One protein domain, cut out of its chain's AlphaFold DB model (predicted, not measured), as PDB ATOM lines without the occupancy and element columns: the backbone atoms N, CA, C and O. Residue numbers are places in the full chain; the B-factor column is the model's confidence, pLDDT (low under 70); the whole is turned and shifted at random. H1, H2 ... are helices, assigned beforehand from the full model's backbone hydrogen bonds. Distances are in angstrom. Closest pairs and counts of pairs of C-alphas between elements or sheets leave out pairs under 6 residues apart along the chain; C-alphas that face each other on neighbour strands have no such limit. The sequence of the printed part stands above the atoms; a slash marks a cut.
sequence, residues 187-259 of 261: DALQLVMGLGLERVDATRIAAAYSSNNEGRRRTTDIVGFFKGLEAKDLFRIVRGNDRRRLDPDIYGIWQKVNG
ATOM      1  N   ASP A 187     -20.814   8.817 -30.406       95.38
ATOM      2  CA  ASP A 187     -22.163   8.248 -30.549       95.38
ATOM      3  C   ASP A 187     -22.152   7.082 -31.559       95.38
ATOM      4  O   ASP A 187     -22.691   6.005 -31.298       95.38
ATOM      5  N   ALA A 188     -21.471   7.261 -32.695       96.75
ATOM      6  CA  ALA A 188     -21.246   6.202 -33.674       96.75
ATOM      7  C   ALA A 188     -20.372   5.082 -33.090       96.75
ATOM      8  O   ALA A 188     -20.691   3.909 -33.275       96.75
ATOM      9  N   LEU A 189     -19.324   5.422 -32.330       96.56
ATOM     10  CA  LEU A 189     -18.495   4.428 -31.643       96.56
ATOM     11  C   LEU A 189     -19.323   3.551 -30.695       96.56
ATOM     12  O   LEU A 189     -19.182   2.330 -30.698       96.56
ATOM     13  N   GLN A 190     -20.219   4.158 -29.914       95.50
ATOM     14  CA  GLN A 190     -21.088   3.440 -28.985       95.50
ATOM     15  C   GLN A 190     -22.019   2.461 -29.713       95.50
ATOM     16  O   GLN A 190     -22.276   1.371 -29.208       95.50
ATOM     17  N   LEU A 191     -22.505   2.817 -30.904       96.00
ATOM     18  CA  LEU A 191     -23.316   1.929 -31.737       96.00
ATOM     19  C   LEU A 191     -22.508   0.749 -32.298       96.00
ATOM     20  O   LEU A 191     -22.992  -0.383 -32.261       96.00
ATOM     21  N   VAL A 192     -21.280   0.994 -32.766       95.50
ATOM     22  CA  VAL A 192     -20.383  -0.067 -33.255       95.50
ATOM     23  C   VAL A 192     -20.024  -1.022 -32.118       95.50
ATOM     24  O   VAL A 192     -20.328  -2.209 -32.185       95.50
ATOM     25  N   MET A 193     -19.449  -0.507 -31.030       94.12
ATOM     26  CA  MET A 193     -18.954  -1.337 -29.930       94.12
ATOM     27  C   MET A 193     -20.077  -1.942 -29.081       94.12
ATOM     28  O   MET A 193     -19.941  -3.049 -28.565       94.12
ATOM     29  N   GLY A 194     -21.176  -1.210 -28.895       93.12
ATOM     30  CA  GLY A 194     -22.268  -1.610 -28.010       93.12
ATOM     31  C   GLY A 194     -23.299  -2.518 -28.670       93.12
ATOM     32  O   GLY A 194     -23.845  -3.394 -28.001       93.12
ATOM     33  N   LEU A 195     -23.582  -2.318 -29.963       93.81
ATOM     34  CA  LEU A 195     -24.614  -3.072 -30.688       93.81
ATOM     35  C   LEU A 195     -24.058  -3.945 -31.820       93.81
ATOM     36  O   LEU A 195     -24.814  -4.745 -32.368       93.81
ATOM     37  N   GLY A 196     -22.775  -3.817 -32.164       93.56
ATOM     38  CA  GLY A 196     -22.168  -4.546 -33.279       93.56
ATOM     39  C   GLY A 196     -22.616  -4.035 -34.648       93.56
ATOM     40  O   GLY A 196     -22.627  -4.800 -35.606       93.56
ATOM     41  N   LEU A 197     -23.043  -2.771 -34.741       95.06
ATOM     42  CA  LEU A 197     -23.435  -2.180 -36.018       95.06
ATOM     43  C   LEU A 197     -22.211  -1.934 -36.904       95.06
ATOM     44  O   LEU A 197     -21.152  -1.534 -36.424       95.06
ATOM     45  N   GLU A 198     -22.380  -2.108 -38.213       93.81
ATOM     46  CA  GLU A 198     -21.354  -1.740 -39.183       93.81
ATOM     47  C   GLU A 198     -21.091  -0.223 -39.136       93.81
ATOM     48  O   GLU A 198     -22.007   0.585 -38.946       93.81
ATOM     49  N   ARG A 199     -19.825   0.187 -39.289       93.06
ATOM     50  CA  ARG A 199     -19.385   1.573 -39.033       93.06
ATOM     51  C   ARG A 199     -20.136   2.625 -39.852       93.06
ATOM     52  O   ARG A 199     -20.394   3.719 -39.345       93.06
ATOM     53  N   VAL A 200     -20.492   2.333 -41.106       93.62
ATOM     54  CA  VAL A 200     -21.197   3.289 -41.971       93.62
ATOM     55  C   VAL A 200     -22.645   3.432 -41.505       93.62
ATOM     56  O   VAL A 200     -23.170   4.548 -41.477       93.62
ATOM     57  N   ASP A 201     -23.279   2.335 -41.086       94.88
ATOM     58  CA  ASP A 201     -24.633   2.350 -40.521       94.88
ATOM     59  C   ASP A 201     -24.663   3.146 -39.216       94.88
ATOM     60  O   ASP A 201     -25.453   4.084 -39.077       94.88
ATOM     61  N   ALA A 202     -23.740   2.842 -38.302       96.00
ATOM     62  CA  ALA A 202     -23.566   3.560 -37.045       96.00
ATOM     63  C   ALA A 202     -23.335   5.063 -37.270       96.00
ATOM     64  O   ALA A 202     -23.962   5.897 -36.618       96.00
ATOM     65  N   THR A 203     -22.499   5.420 -38.249       95.44
ATOM     66  CA  THR A 203     -22.224   6.815 -38.616       95.44
ATOM     67  C   THR A 203     -23.478   7.543 -39.099       95.44
ATOM     68  O   THR A 203     -23.750   8.665 -38.667       95.44
ATOM     69  N   ARG A 204     -24.282   6.916 -39.965       94.88
ATOM     70  CA  ARG A 204     -25.531   7.508 -40.476       94.88
ATOM     71  C   ARG A 204     -26.573   7.680 -39.377       94.88
ATOM     72  O   ARG A 204     -27.241   8.711 -39.324       94.88
ATOM     73  N   ILE A 205     -26.691   6.699 -38.485       95.25
ATOM     74  CA  ILE A 205     -27.602   6.766 -37.338       95.25
ATOM     75  C   ILE A 205     -27.161   7.869 -36.370       95.25
ATOM     76  O   ILE A 205     -27.998   8.666 -35.949       95.25
ATOM     77  N   ALA A 206     -25.864   7.986 -36.077       94.81
ATOM     78  CA  ALA A 206     -25.322   9.056 -35.240       94.81
ATOM     79  C   ALA A 206     -25.530  10.452 -35.856       94.81
ATOM     80  O   ALA A 206     -25.852  11.407 -35.145       94.81
ATOM     81  N   ALA A 207     -25.411  10.577 -37.181       93.31
ATOM     82  CA  ALA A 207     -25.730  11.816 -37.886       93.31
ATOM     83  C   ALA A 207     -27.223  12.170 -37.757       93.31
ATOM     84  O   ALA A 207     -27.556  13.293 -37.383       93.31
ATOM     85  N   ALA A 208     -28.122  11.203 -37.973       93.38
ATOM     86  CA  ALA A 208     -29.563  11.405 -37.808       93.38
ATOM     87  C   ALA A 208     -29.947  11.761 -36.359       93.38
ATOM     88  O   ALA A 208     -30.796  12.624 -36.134       93.38
ATOM     89  N   TYR A 209     -29.301  11.132 -35.376       92.38
ATOM     90  CA  TYR A 209     -29.451  11.469 -33.960       92.38
ATOM     91  C   TYR A 209     -29.013  12.905 -33.666       92.38
ATOM     92  O   TYR A 209     -29.722  13.630 -32.972       92.38
ATOM     93  N   SER A 210     -27.877  13.332 -34.218       88.75
ATOM     94  CA  SER A 210     -27.362  14.691 -34.032       88.75
ATOM     95  C   SER A 210     -28.339  15.729 -34.591       88.75
ATOM     96  O   SER A 210     -28.750  16.623 -33.856       88.75
ATOM     97  N   SER A 211     -28.805  15.550 -35.833       86.62
ATOM     98  CA  SER A 211     -29.769  16.462 -36.467       86.62
ATOM     99  C   SER A 211     -31.117  16.521 -35.740       86.62
ATOM    100  O   SER A 211     -31.727  17.582 -35.664       86.62
ATOM    101  N   ASN A 212     -31.585  15.412 -35.156       81.31
ATOM    102  CA  ASN A 212     -32.828  15.397 -34.374       81.31
ATOM    103  C   ASN A 212     -32.723  16.127 -33.024       81.31
ATOM    104  O   ASN A 212     -33.751  16.482 -32.438       81.31
ATOM    105  N   ASN A 213     -31.505  16.339 -32.519       72.81
ATOM    106  CA  ASN A 213     -31.246  16.956 -31.219       72.81
ATOM    107  C   ASN A 213     -30.736  18.401 -31.308       72.81
ATOM    108  O   ASN A 213     -30.540  19.030 -30.265       72.81
ATOM    109  N   GLU A 214     -30.544  18.958 -32.507       64.50
ATOM    110  CA  GLU A 214     -30.201  20.373 -32.676       64.50
ATOM    111  C   GLU A 214     -31.285  21.261 -32.032       64.50
ATOM    112  O   GLU A 214     -32.435  21.308 -32.467       64.50
ATOM    113  N   GLY A 215     -30.931  21.935 -30.932       55.38
ATOM    114  CA  GLY A 215     -31.824  22.840 -30.198       55.38
ATOM    115  C   GLY A 215     -32.740  22.195 -29.146       55.38
ATOM    116  O   GLY A 215     -33.542  22.905 -28.540       55.38
ATOM    117  N   ARG A 216     -32.632  20.884 -28.875       57.62
ATOM    118  CA  ARG A 216     -33.411  20.193 -27.824       57.62
ATOM    119  C   ARG A 216     -32.498  19.632 -26.732       57.62
ATOM    120  O   ARG A 216     -31.373  19.216 -26.997       57.62
ATOM    121  N   ARG A 217     -32.971  19.595 -25.476       58.84
ATOM    122  CA  ARG A 217     -32.280  18.838 -24.414       58.84
ATOM    123  C   ARG A 217     -32.280  17.360 -24.813       58.84
ATOM    124  O   ARG A 217     -33.352  16.821 -25.067       58.84
ATOM    125  N   ARG A 218     -31.101  16.720 -24.855       65.25
ATOM    126  CA  ARG A 218     -30.956  15.271 -25.090       65.25
ATOM    127  C   ARG A 218     -31.724  14.518 -24.000       65.25
ATOM    128  O   ARG A 218     -31.244  14.404 -22.878       65.25
ATOM    129  N   THR A 219     -32.932  14.053 -24.306       62.78
ATOM    130  CA  THR A 219     -33.739  13.240 -23.379       62.78
ATOM    131  C   THR A 219     -33.354  11.766 -23.424       62.78
ATOM    132  O   THR A 219     -33.635  11.036 -22.479       62.78
ATOM    133  N   THR A 220     -32.702  11.339 -24.506       81.75
ATOM    134  CA  THR A 220     -32.367   9.941 -24.774       81.75
ATOM    135  C   THR A 220     -30.966   9.858 -25.375       81.75
ATOM    136  O   THR A 220     -30.593  10.717 -26.180       81.75
ATOM    137  N   ASP A 221     -30.188   8.849 -24.989       89.75
ATOM    138  CA  ASP A 221     -28.879   8.552 -25.578       89.75
ATOM    139  C   ASP A 221     -29.013   7.945 -26.989       89.75
ATOM    140  O   ASP A 221     -30.117   7.654 -27.461       89.75
ATOM    141  N   ILE A 222     -27.891   7.761 -27.690       92.56
ATOM    142  CA  ILE A 222     -27.883   7.230 -29.062       92.56
ATOM    143  C   ILE A 222     -28.486   5.816 -29.154       92.56
ATOM    144  O   ILE A 222     -29.179   5.494 -30.121       92.56
ATOM    145  N   VAL A 223     -28.285   4.976 -28.133       92.50
ATOM    146  CA  VAL A 223     -28.834   3.611 -28.087       92.50
ATOM    147  C   VAL A 223     -30.347   3.639 -27.874       92.50
ATOM    148  O   VAL A 223     -31.081   2.902 -28.536       92.50
ATOM    149  N   GLY A 224     -30.843   4.495 -26.984       91.31
ATOM    150  CA  GLY A 224     -32.273   4.699 -26.794       91.31
ATOM    151  C   GLY A 224     -32.935   5.353 -28.009       91.31
ATOM    152  O   GLY A 224     -34.057   4.987 -28.355       91.31
ATOM    153  N   PHE A 225     -32.237   6.245 -28.718       92.44
ATOM    154  CA  PHE A 225     -32.691   6.747 -30.014       92.44
ATOM    155  C   PHE A 225     -32.833   5.611 -31.030       92.44
ATOM    156  O   PHE A 225     -33.893   5.476 -31.630       92.44
ATOM    157  N   PHE A 226     -31.817   4.751 -31.166       93.94
ATOM    158  CA  PHE A 226     -31.864   3.586 -32.054       93.94
ATOM    159  C   PHE A 226     -33.033   2.643 -31.724       93.94
ATOM    160  O   PHE A 226     -33.743   2.207 -32.629       93.94
ATOM    161  N   LYS A 227     -33.278   2.377 -30.433       92.06
ATOM    162  CA  LYS A 227     -34.444   1.615 -29.945       92.06
ATOM    163  C   LYS A 227     -35.768   2.229 -30.391       92.06
ATOM    164  O   LYS A 227     -36.653   1.516 -30.851       92.06
ATOM    165  N   GLY A 228     -35.887   3.550 -30.274       90.12
ATOM    166  CA  GLY A 228     -37.101   4.289 -30.612       90.12
ATOM    167  C   GLY A 228     -37.406   4.386 -32.109       90.12
ATOM    168  O   GLY A 228     -38.496   4.825 -32.462       90.12
ATOM    169  N   LEU A 229     -36.481   3.995 -32.995       92.94
ATOM    170  CA  LEU A 229     -36.717   4.032 -34.437       92.94
ATOM    171  C   LEU A 229     -37.699   2.941 -34.869       92.94
ATOM    172  O   LEU A 229     -37.538   1.765 -34.538       92.94
ATOM    173  N   GLU A 230     -38.657   3.305 -35.717       93.06
ATOM    174  CA  GLU A 230     -39.383   2.319 -36.511       93.06
ATOM    175  C   GLU A 230     -38.455   1.702 -37.569       93.06
ATOM    176  O   GLU A 230     -37.576   2.372 -38.116       93.06
ATOM    177  N   ALA A 231     -38.681   0.433 -37.931       92.31
ATOM    178  CA  ALA A 231     -37.860  -0.262 -38.928       92.31
ATOM    179  C   ALA A 231     -37.790   0.498 -40.268       92.31
ATOM    180  O   ALA A 231     -36.738   0.560 -40.904       92.31
ATOM    181  N   LYS A 232     -38.894   1.139 -40.678       94.19
ATOM    182  CA  LYS A 232     -38.949   1.960 -41.895       94.19
ATOM    183  C   LYS A 232     -37.997   3.158 -41.825       94.19
ATOM    184  O   LYS A 232     -37.324   3.452 -42.814       94.19
ATOM    185  N   ASP A 233     -37.928   3.832 -40.679       94.31
ATOM    186  CA  ASP A 233     -37.040   4.976 -40.473       94.31
ATOM    187  C   ASP A 233     -35.583   4.556 -40.360       94.31
ATOM    188  O   ASP A 233     -34.730   5.168 -41.002       94.31
ATOM    189  N   LEU A 234     -35.306   3.466 -39.642       94.69
ATOM    190  CA  LEU A 234     -33.976   2.866 -39.591       94.69
ATOM    191  C   LEU A 234     -33.459   2.569 -41.004       94.69
ATOM    192  O   LEU A 234     -32.381   3.023 -41.385       94.69
ATOM    193  N   PHE A 235     -34.251   1.870 -41.820       95.25
ATOM    194  CA  PHE A 235     -33.853   1.536 -43.186       95.25
ATOM    195  C   PHE A 235     -33.683   2.773 -44.062       95.25
ATOM    196  O   PHE A 235     -32.790   2.799 -44.906       95.25
ATOM    197  N   ARG A 236     -34.509   3.805 -43.871       95.12
ATOM    198  CA  ARG A 236     -34.369   5.080 -44.580       95.12
ATOM    199  C   ARG A 236     -33.049   5.772 -44.232       95.12
ATOM    200  O   ARG A 236     -32.336   6.176 -45.148       95.12
ATOM    201  N   ILE A 237     -32.711   5.867 -42.946       94.62
ATOM    202  CA  ILE A 237     -31.460   6.472 -42.460       94.62
ATOM    203  C   ILE A 237     -30.252   5.708 -43.012       94.62
ATOM    204  O   ILE A 237     -29.354   6.302 -43.607       94.62
ATOM    205  N   VAL A 238     -30.261   4.383 -42.871       93.75
ATOM    206  CA  VAL A 238     -29.148   3.513 -43.271       93.75
ATOM    207  C   VAL A 238     -28.940   3.522 -44.780       93.75
ATOM    208  O   VAL A 238     -27.802   3.581 -45.239       93.75
ATOM    209  N   ARG A 239     -30.017   3.525 -45.577       92.00
ATOM    210  CA  ARG A 239     -29.921   3.609 -47.042       92.00
ATOM    211  C   ARG A 239     -29.358   4.936 -47.518       92.00
ATOM    212  O   ARG A 239     -28.673   4.932 -48.536       92.00
ATOM    213  N   GLY A 240     -29.617   6.030 -46.801       87.56
ATOM    214  CA  GLY A 240     -29.163   7.369 -47.171       87.56
ATOM    215  C   GLY A 240     -29.593   7.790 -48.584       87.56
ATOM    216  O   GLY A 240     -30.449   7.171 -49.220       87.56
ATOM    217  N   ASN A 241     -28.974   8.856 -49.092       84.94
ATOM    218  CA  ASN A 241     -29.271   9.390 -50.428       84.94
ATOM    219  C   ASN A 241     -28.738   8.497 -51.559       84.94
ATOM    220  O   ASN A 241     -29.273   8.506 -52.665       84.94
ATOM    221  N   ASP A 242     -27.707   7.706 -51.275       84.00
ATOM    222  CA  ASP A 242     -27.052   6.784 -52.202       84.00
ATOM    223  C   ASP A 242     -27.763   5.428 -52.323       84.00
ATOM    224  O   ASP A 242     -27.321   4.570 -53.083       84.00
ATOM    225  N   ARG A 243     -28.877   5.227 -51.600       86.75
ATOM    226  CA  ARG A 243     -29.677   3.989 -51.606       86.75
ATOM    227  C   ARG A 243     -28.831   2.740 -51.347       86.75
ATOM    228  O   ARG A 243     -29.052   1.695 -51.966       86.75
ATOM    229  N   ARG A 244     -27.870   2.845 -50.427       87.12
ATOM    230  CA  ARG A 244     -26.963   1.752 -50.071       87.12
ATOM    231  C   ARG A 244     -27.747   0.494 -49.688       87.12
ATOM    232  O   ARG A 244     -28.803   0.561 -49.059       87.12
ATOM    233  N   ARG A 245     -27.214  -0.674 -50.050       88.62
ATOM    234  CA  ARG A 245     -27.743  -1.965 -49.595       88.62
ATOM    235  C   ARG A 245     -27.690  -2.035 -48.064       88.62
ATOM    236  O   ARG A 245     -26.658  -1.728 -47.482       88.62
ATOM    237  N   LEU A 246     -28.792  -2.457 -47.446       88.62
ATOM    238  CA  LEU A 246     -28.843  -2.690 -46.004       88.62
ATOM    239  C   LEU A 246     -27.904  -3.836 -45.626       88.62
ATOM    240  O   LEU A 246     -27.854  -4.844 -46.341       88.62
ATOM    241  N   ASP A 247     -27.206  -3.681 -44.505       87.38
ATOM    242  CA  ASP A 247     -26.524  -4.795 -43.861       87.38
ATOM    243  C   ASP A 247     -27.558  -5.898 -43.540       87.38
ATOM    244  O   ASP A 247     -28.631  -5.578 -43.015       87.38
ATOM    245  N   PRO A 248     -27.311  -7.172 -43.900       87.62
ATOM    246  CA  PRO A 248     -28.211  -8.272 -43.558       87.62
ATOM    247  C   PRO A 248     -28.559  -8.347 -42.064       87.62
ATOM    248  O   PRO A 248     -29.687  -8.709 -41.725       87.62
ATOM    249  N   ASP A 249     -27.635  -7.953 -41.189       91.38
ATOM    250  CA  ASP A 249     -27.757  -8.138 -39.745       91.38
ATOM    251  C   ASP A 249     -28.507  -6.987 -39.059       91.38
ATOM    252  O   ASP A 249     -29.017  -7.151 -37.946       91.38
ATOM    253  N   ILE A 250     -28.667  -5.833 -39.720       92.31
ATOM    254  CA  ILE A 250     -29.208  -4.624 -39.076       92.31
ATOM    255  C   ILE A 250     -30.629  -4.805 -38.541       92.31
ATOM    256  O   ILE A 250     -30.974  -4.284 -37.478       92.31
ATOM    257  N   TYR A 251     -31.461  -5.562 -39.259       92.25
ATOM    258  CA  TYR A 251     -32.827  -5.826 -38.823       92.25
ATOM    259  C   TYR A 251     -32.854  -6.771 -37.621       92.25
ATOM    260  O   TYR A 251     -33.590  -6.517 -36.668       92.25
ATOM    261  N   GLY A 252     -32.004  -7.802 -37.621       92.25
ATOM    262  CA  GLY A 252     -31.865  -8.720 -36.491       92.25
ATOM    263  C   GLY A 252     -31.367  -8.006 -35.232       92.25
ATOM    264  O   GLY A 252     -31.932  -8.189 -34.152       92.25
ATOM    265  N   ILE A 253     -30.377  -7.117 -35.374       93.19
ATOM    266  CA  ILE A 253     -29.890  -6.264 -34.279       93.19
ATOM    267  C   ILE A 253     -31.031  -5.391 -33.743       93.19
ATOM    268  O   ILE A 253     -31.275  -5.365 -32.536       93.19
ATOM    269  N   TRP A 254     -31.790  -4.726 -34.621       94.38
ATOM    270  CA  TRP A 254     -32.925  -3.893 -34.216       94.38
ATOM    271  C   TRP A 254     -34.030  -4.684 -33.498       94.38
ATOM    272  O   TRP A 254     -34.559  -4.214 -32.489       94.38
ATOM    273  N   GLN A 255     -34.367  -5.891 -33.966       93.12
ATOM    274  CA  GLN A 255     -35.352  -6.756 -33.310       93.12
ATOM    275  C   GLN A 255     -34.887  -7.187 -31.919       93.12
ATOM    276  O   GLN A 255     -35.643  -7.055 -30.954       93.12
ATOM    277  N   LYS A 256     -33.634  -7.641 -31.801       92.00
ATOM    278  CA  LYS A 256     -33.032  -8.080 -30.535       92.00
ATOM    279  C   LYS A 256     -33.042  -6.965 -29.495       92.00
ATOM    280  O   LYS A 256     -33.418  -7.178 -28.348       92.00
ATOM    281  N   VAL A 257     -32.665  -5.760 -29.909       89.69
ATOM    282  CA  VAL A 257     -32.583  -4.587 -29.033       89.69
ATOM    283  C   VAL A 257     -33.972  -4.103 -28.574       89.69
ATOM    284  O   VAL A 257     -34.082  -3.513 -27.498       89.69
ATOM    285  N   ASN A 258     -35.026  -4.402 -29.341       87.88
ATOM    286  CA  ASN A 258     -36.421  -4.076 -29.031       87.88
ATOM    287  C   ASN A 258     -37.230  -5.231 -28.414       87.88
ATOM    288  O   ASN A 258     -38.441  -5.091 -28.246       87.88
ATOM    289  N   GLY A 259     -36.599  -6.367 -28.092       80.88
ATOM    290  CA  GLY A 259     -37.294  -7.525 -27.515       80.88
ATOM    291  C   GLY A 259     -38.326  -8.161 -28.453       80.88
ATOM    292  O   GLY A 259     -39.313  -8.719 -27.988       80.88
TER     293      GLY A 259
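AT A GLANCE: This is residues 187 to 259 of the 261 residues of an uncharacterized protein of Pseudomonas fulva (UniProt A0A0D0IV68). The longest helix, H2, has H1, H3 and H4 packed on it at wide angles, and H5 lies on the far side of the cluster from H2. It is all helix and compact: 73 residues are printed, with five named helices, H1 to H5, and no named strand. The radius of gyration of the C-alphas is 11.5 A, the spans 33 by 29 by 21 A.

IN THESE COORDINATES: Find C-alpha 199 at (-19.385, 1.573, -39.033); from there H2 runs 20.9 A to residue 213. H1, residues 187 to 195, measures 11.6 A; H3, 222 to 228, 9.8 A; H4, 231 to 239, 12.0 A. H5, 250 to 257, measures 10.6 A and ends at C-alpha 257, (-32.583, -4.587, -29.033).

HOW THE PARTS SIT: H2 touches H1 at a steep tilt of 53 degrees; the closest C-alphas, Ala 188 and Ala 202, are 4.9 A apart. H2 touches H4 at a steep tilt of 67 degrees, closest C-alphas Asp 201 and Val 238, 5.4 A. H2 touches H3 with residues 205 to 209 alone, about perpendicular at 81 degrees, closest C-alphas Tyr 209 and Ile 222, 6.7 A. H5 only just touches H3, with 3 pairs of C-alphas within 8 A, the closest Lys 227 and Val 257, 6.5 A. In H1 to H5 every O i to N i+4 pair is within hydrogen-bond range.

THE WHOLE: The C-alphas farthest apart, Gly 215 and Pro 248, are 34.1 A apart. The printed part has no cut and no long link; look at residues 214 to 219 for pLDDT under 70.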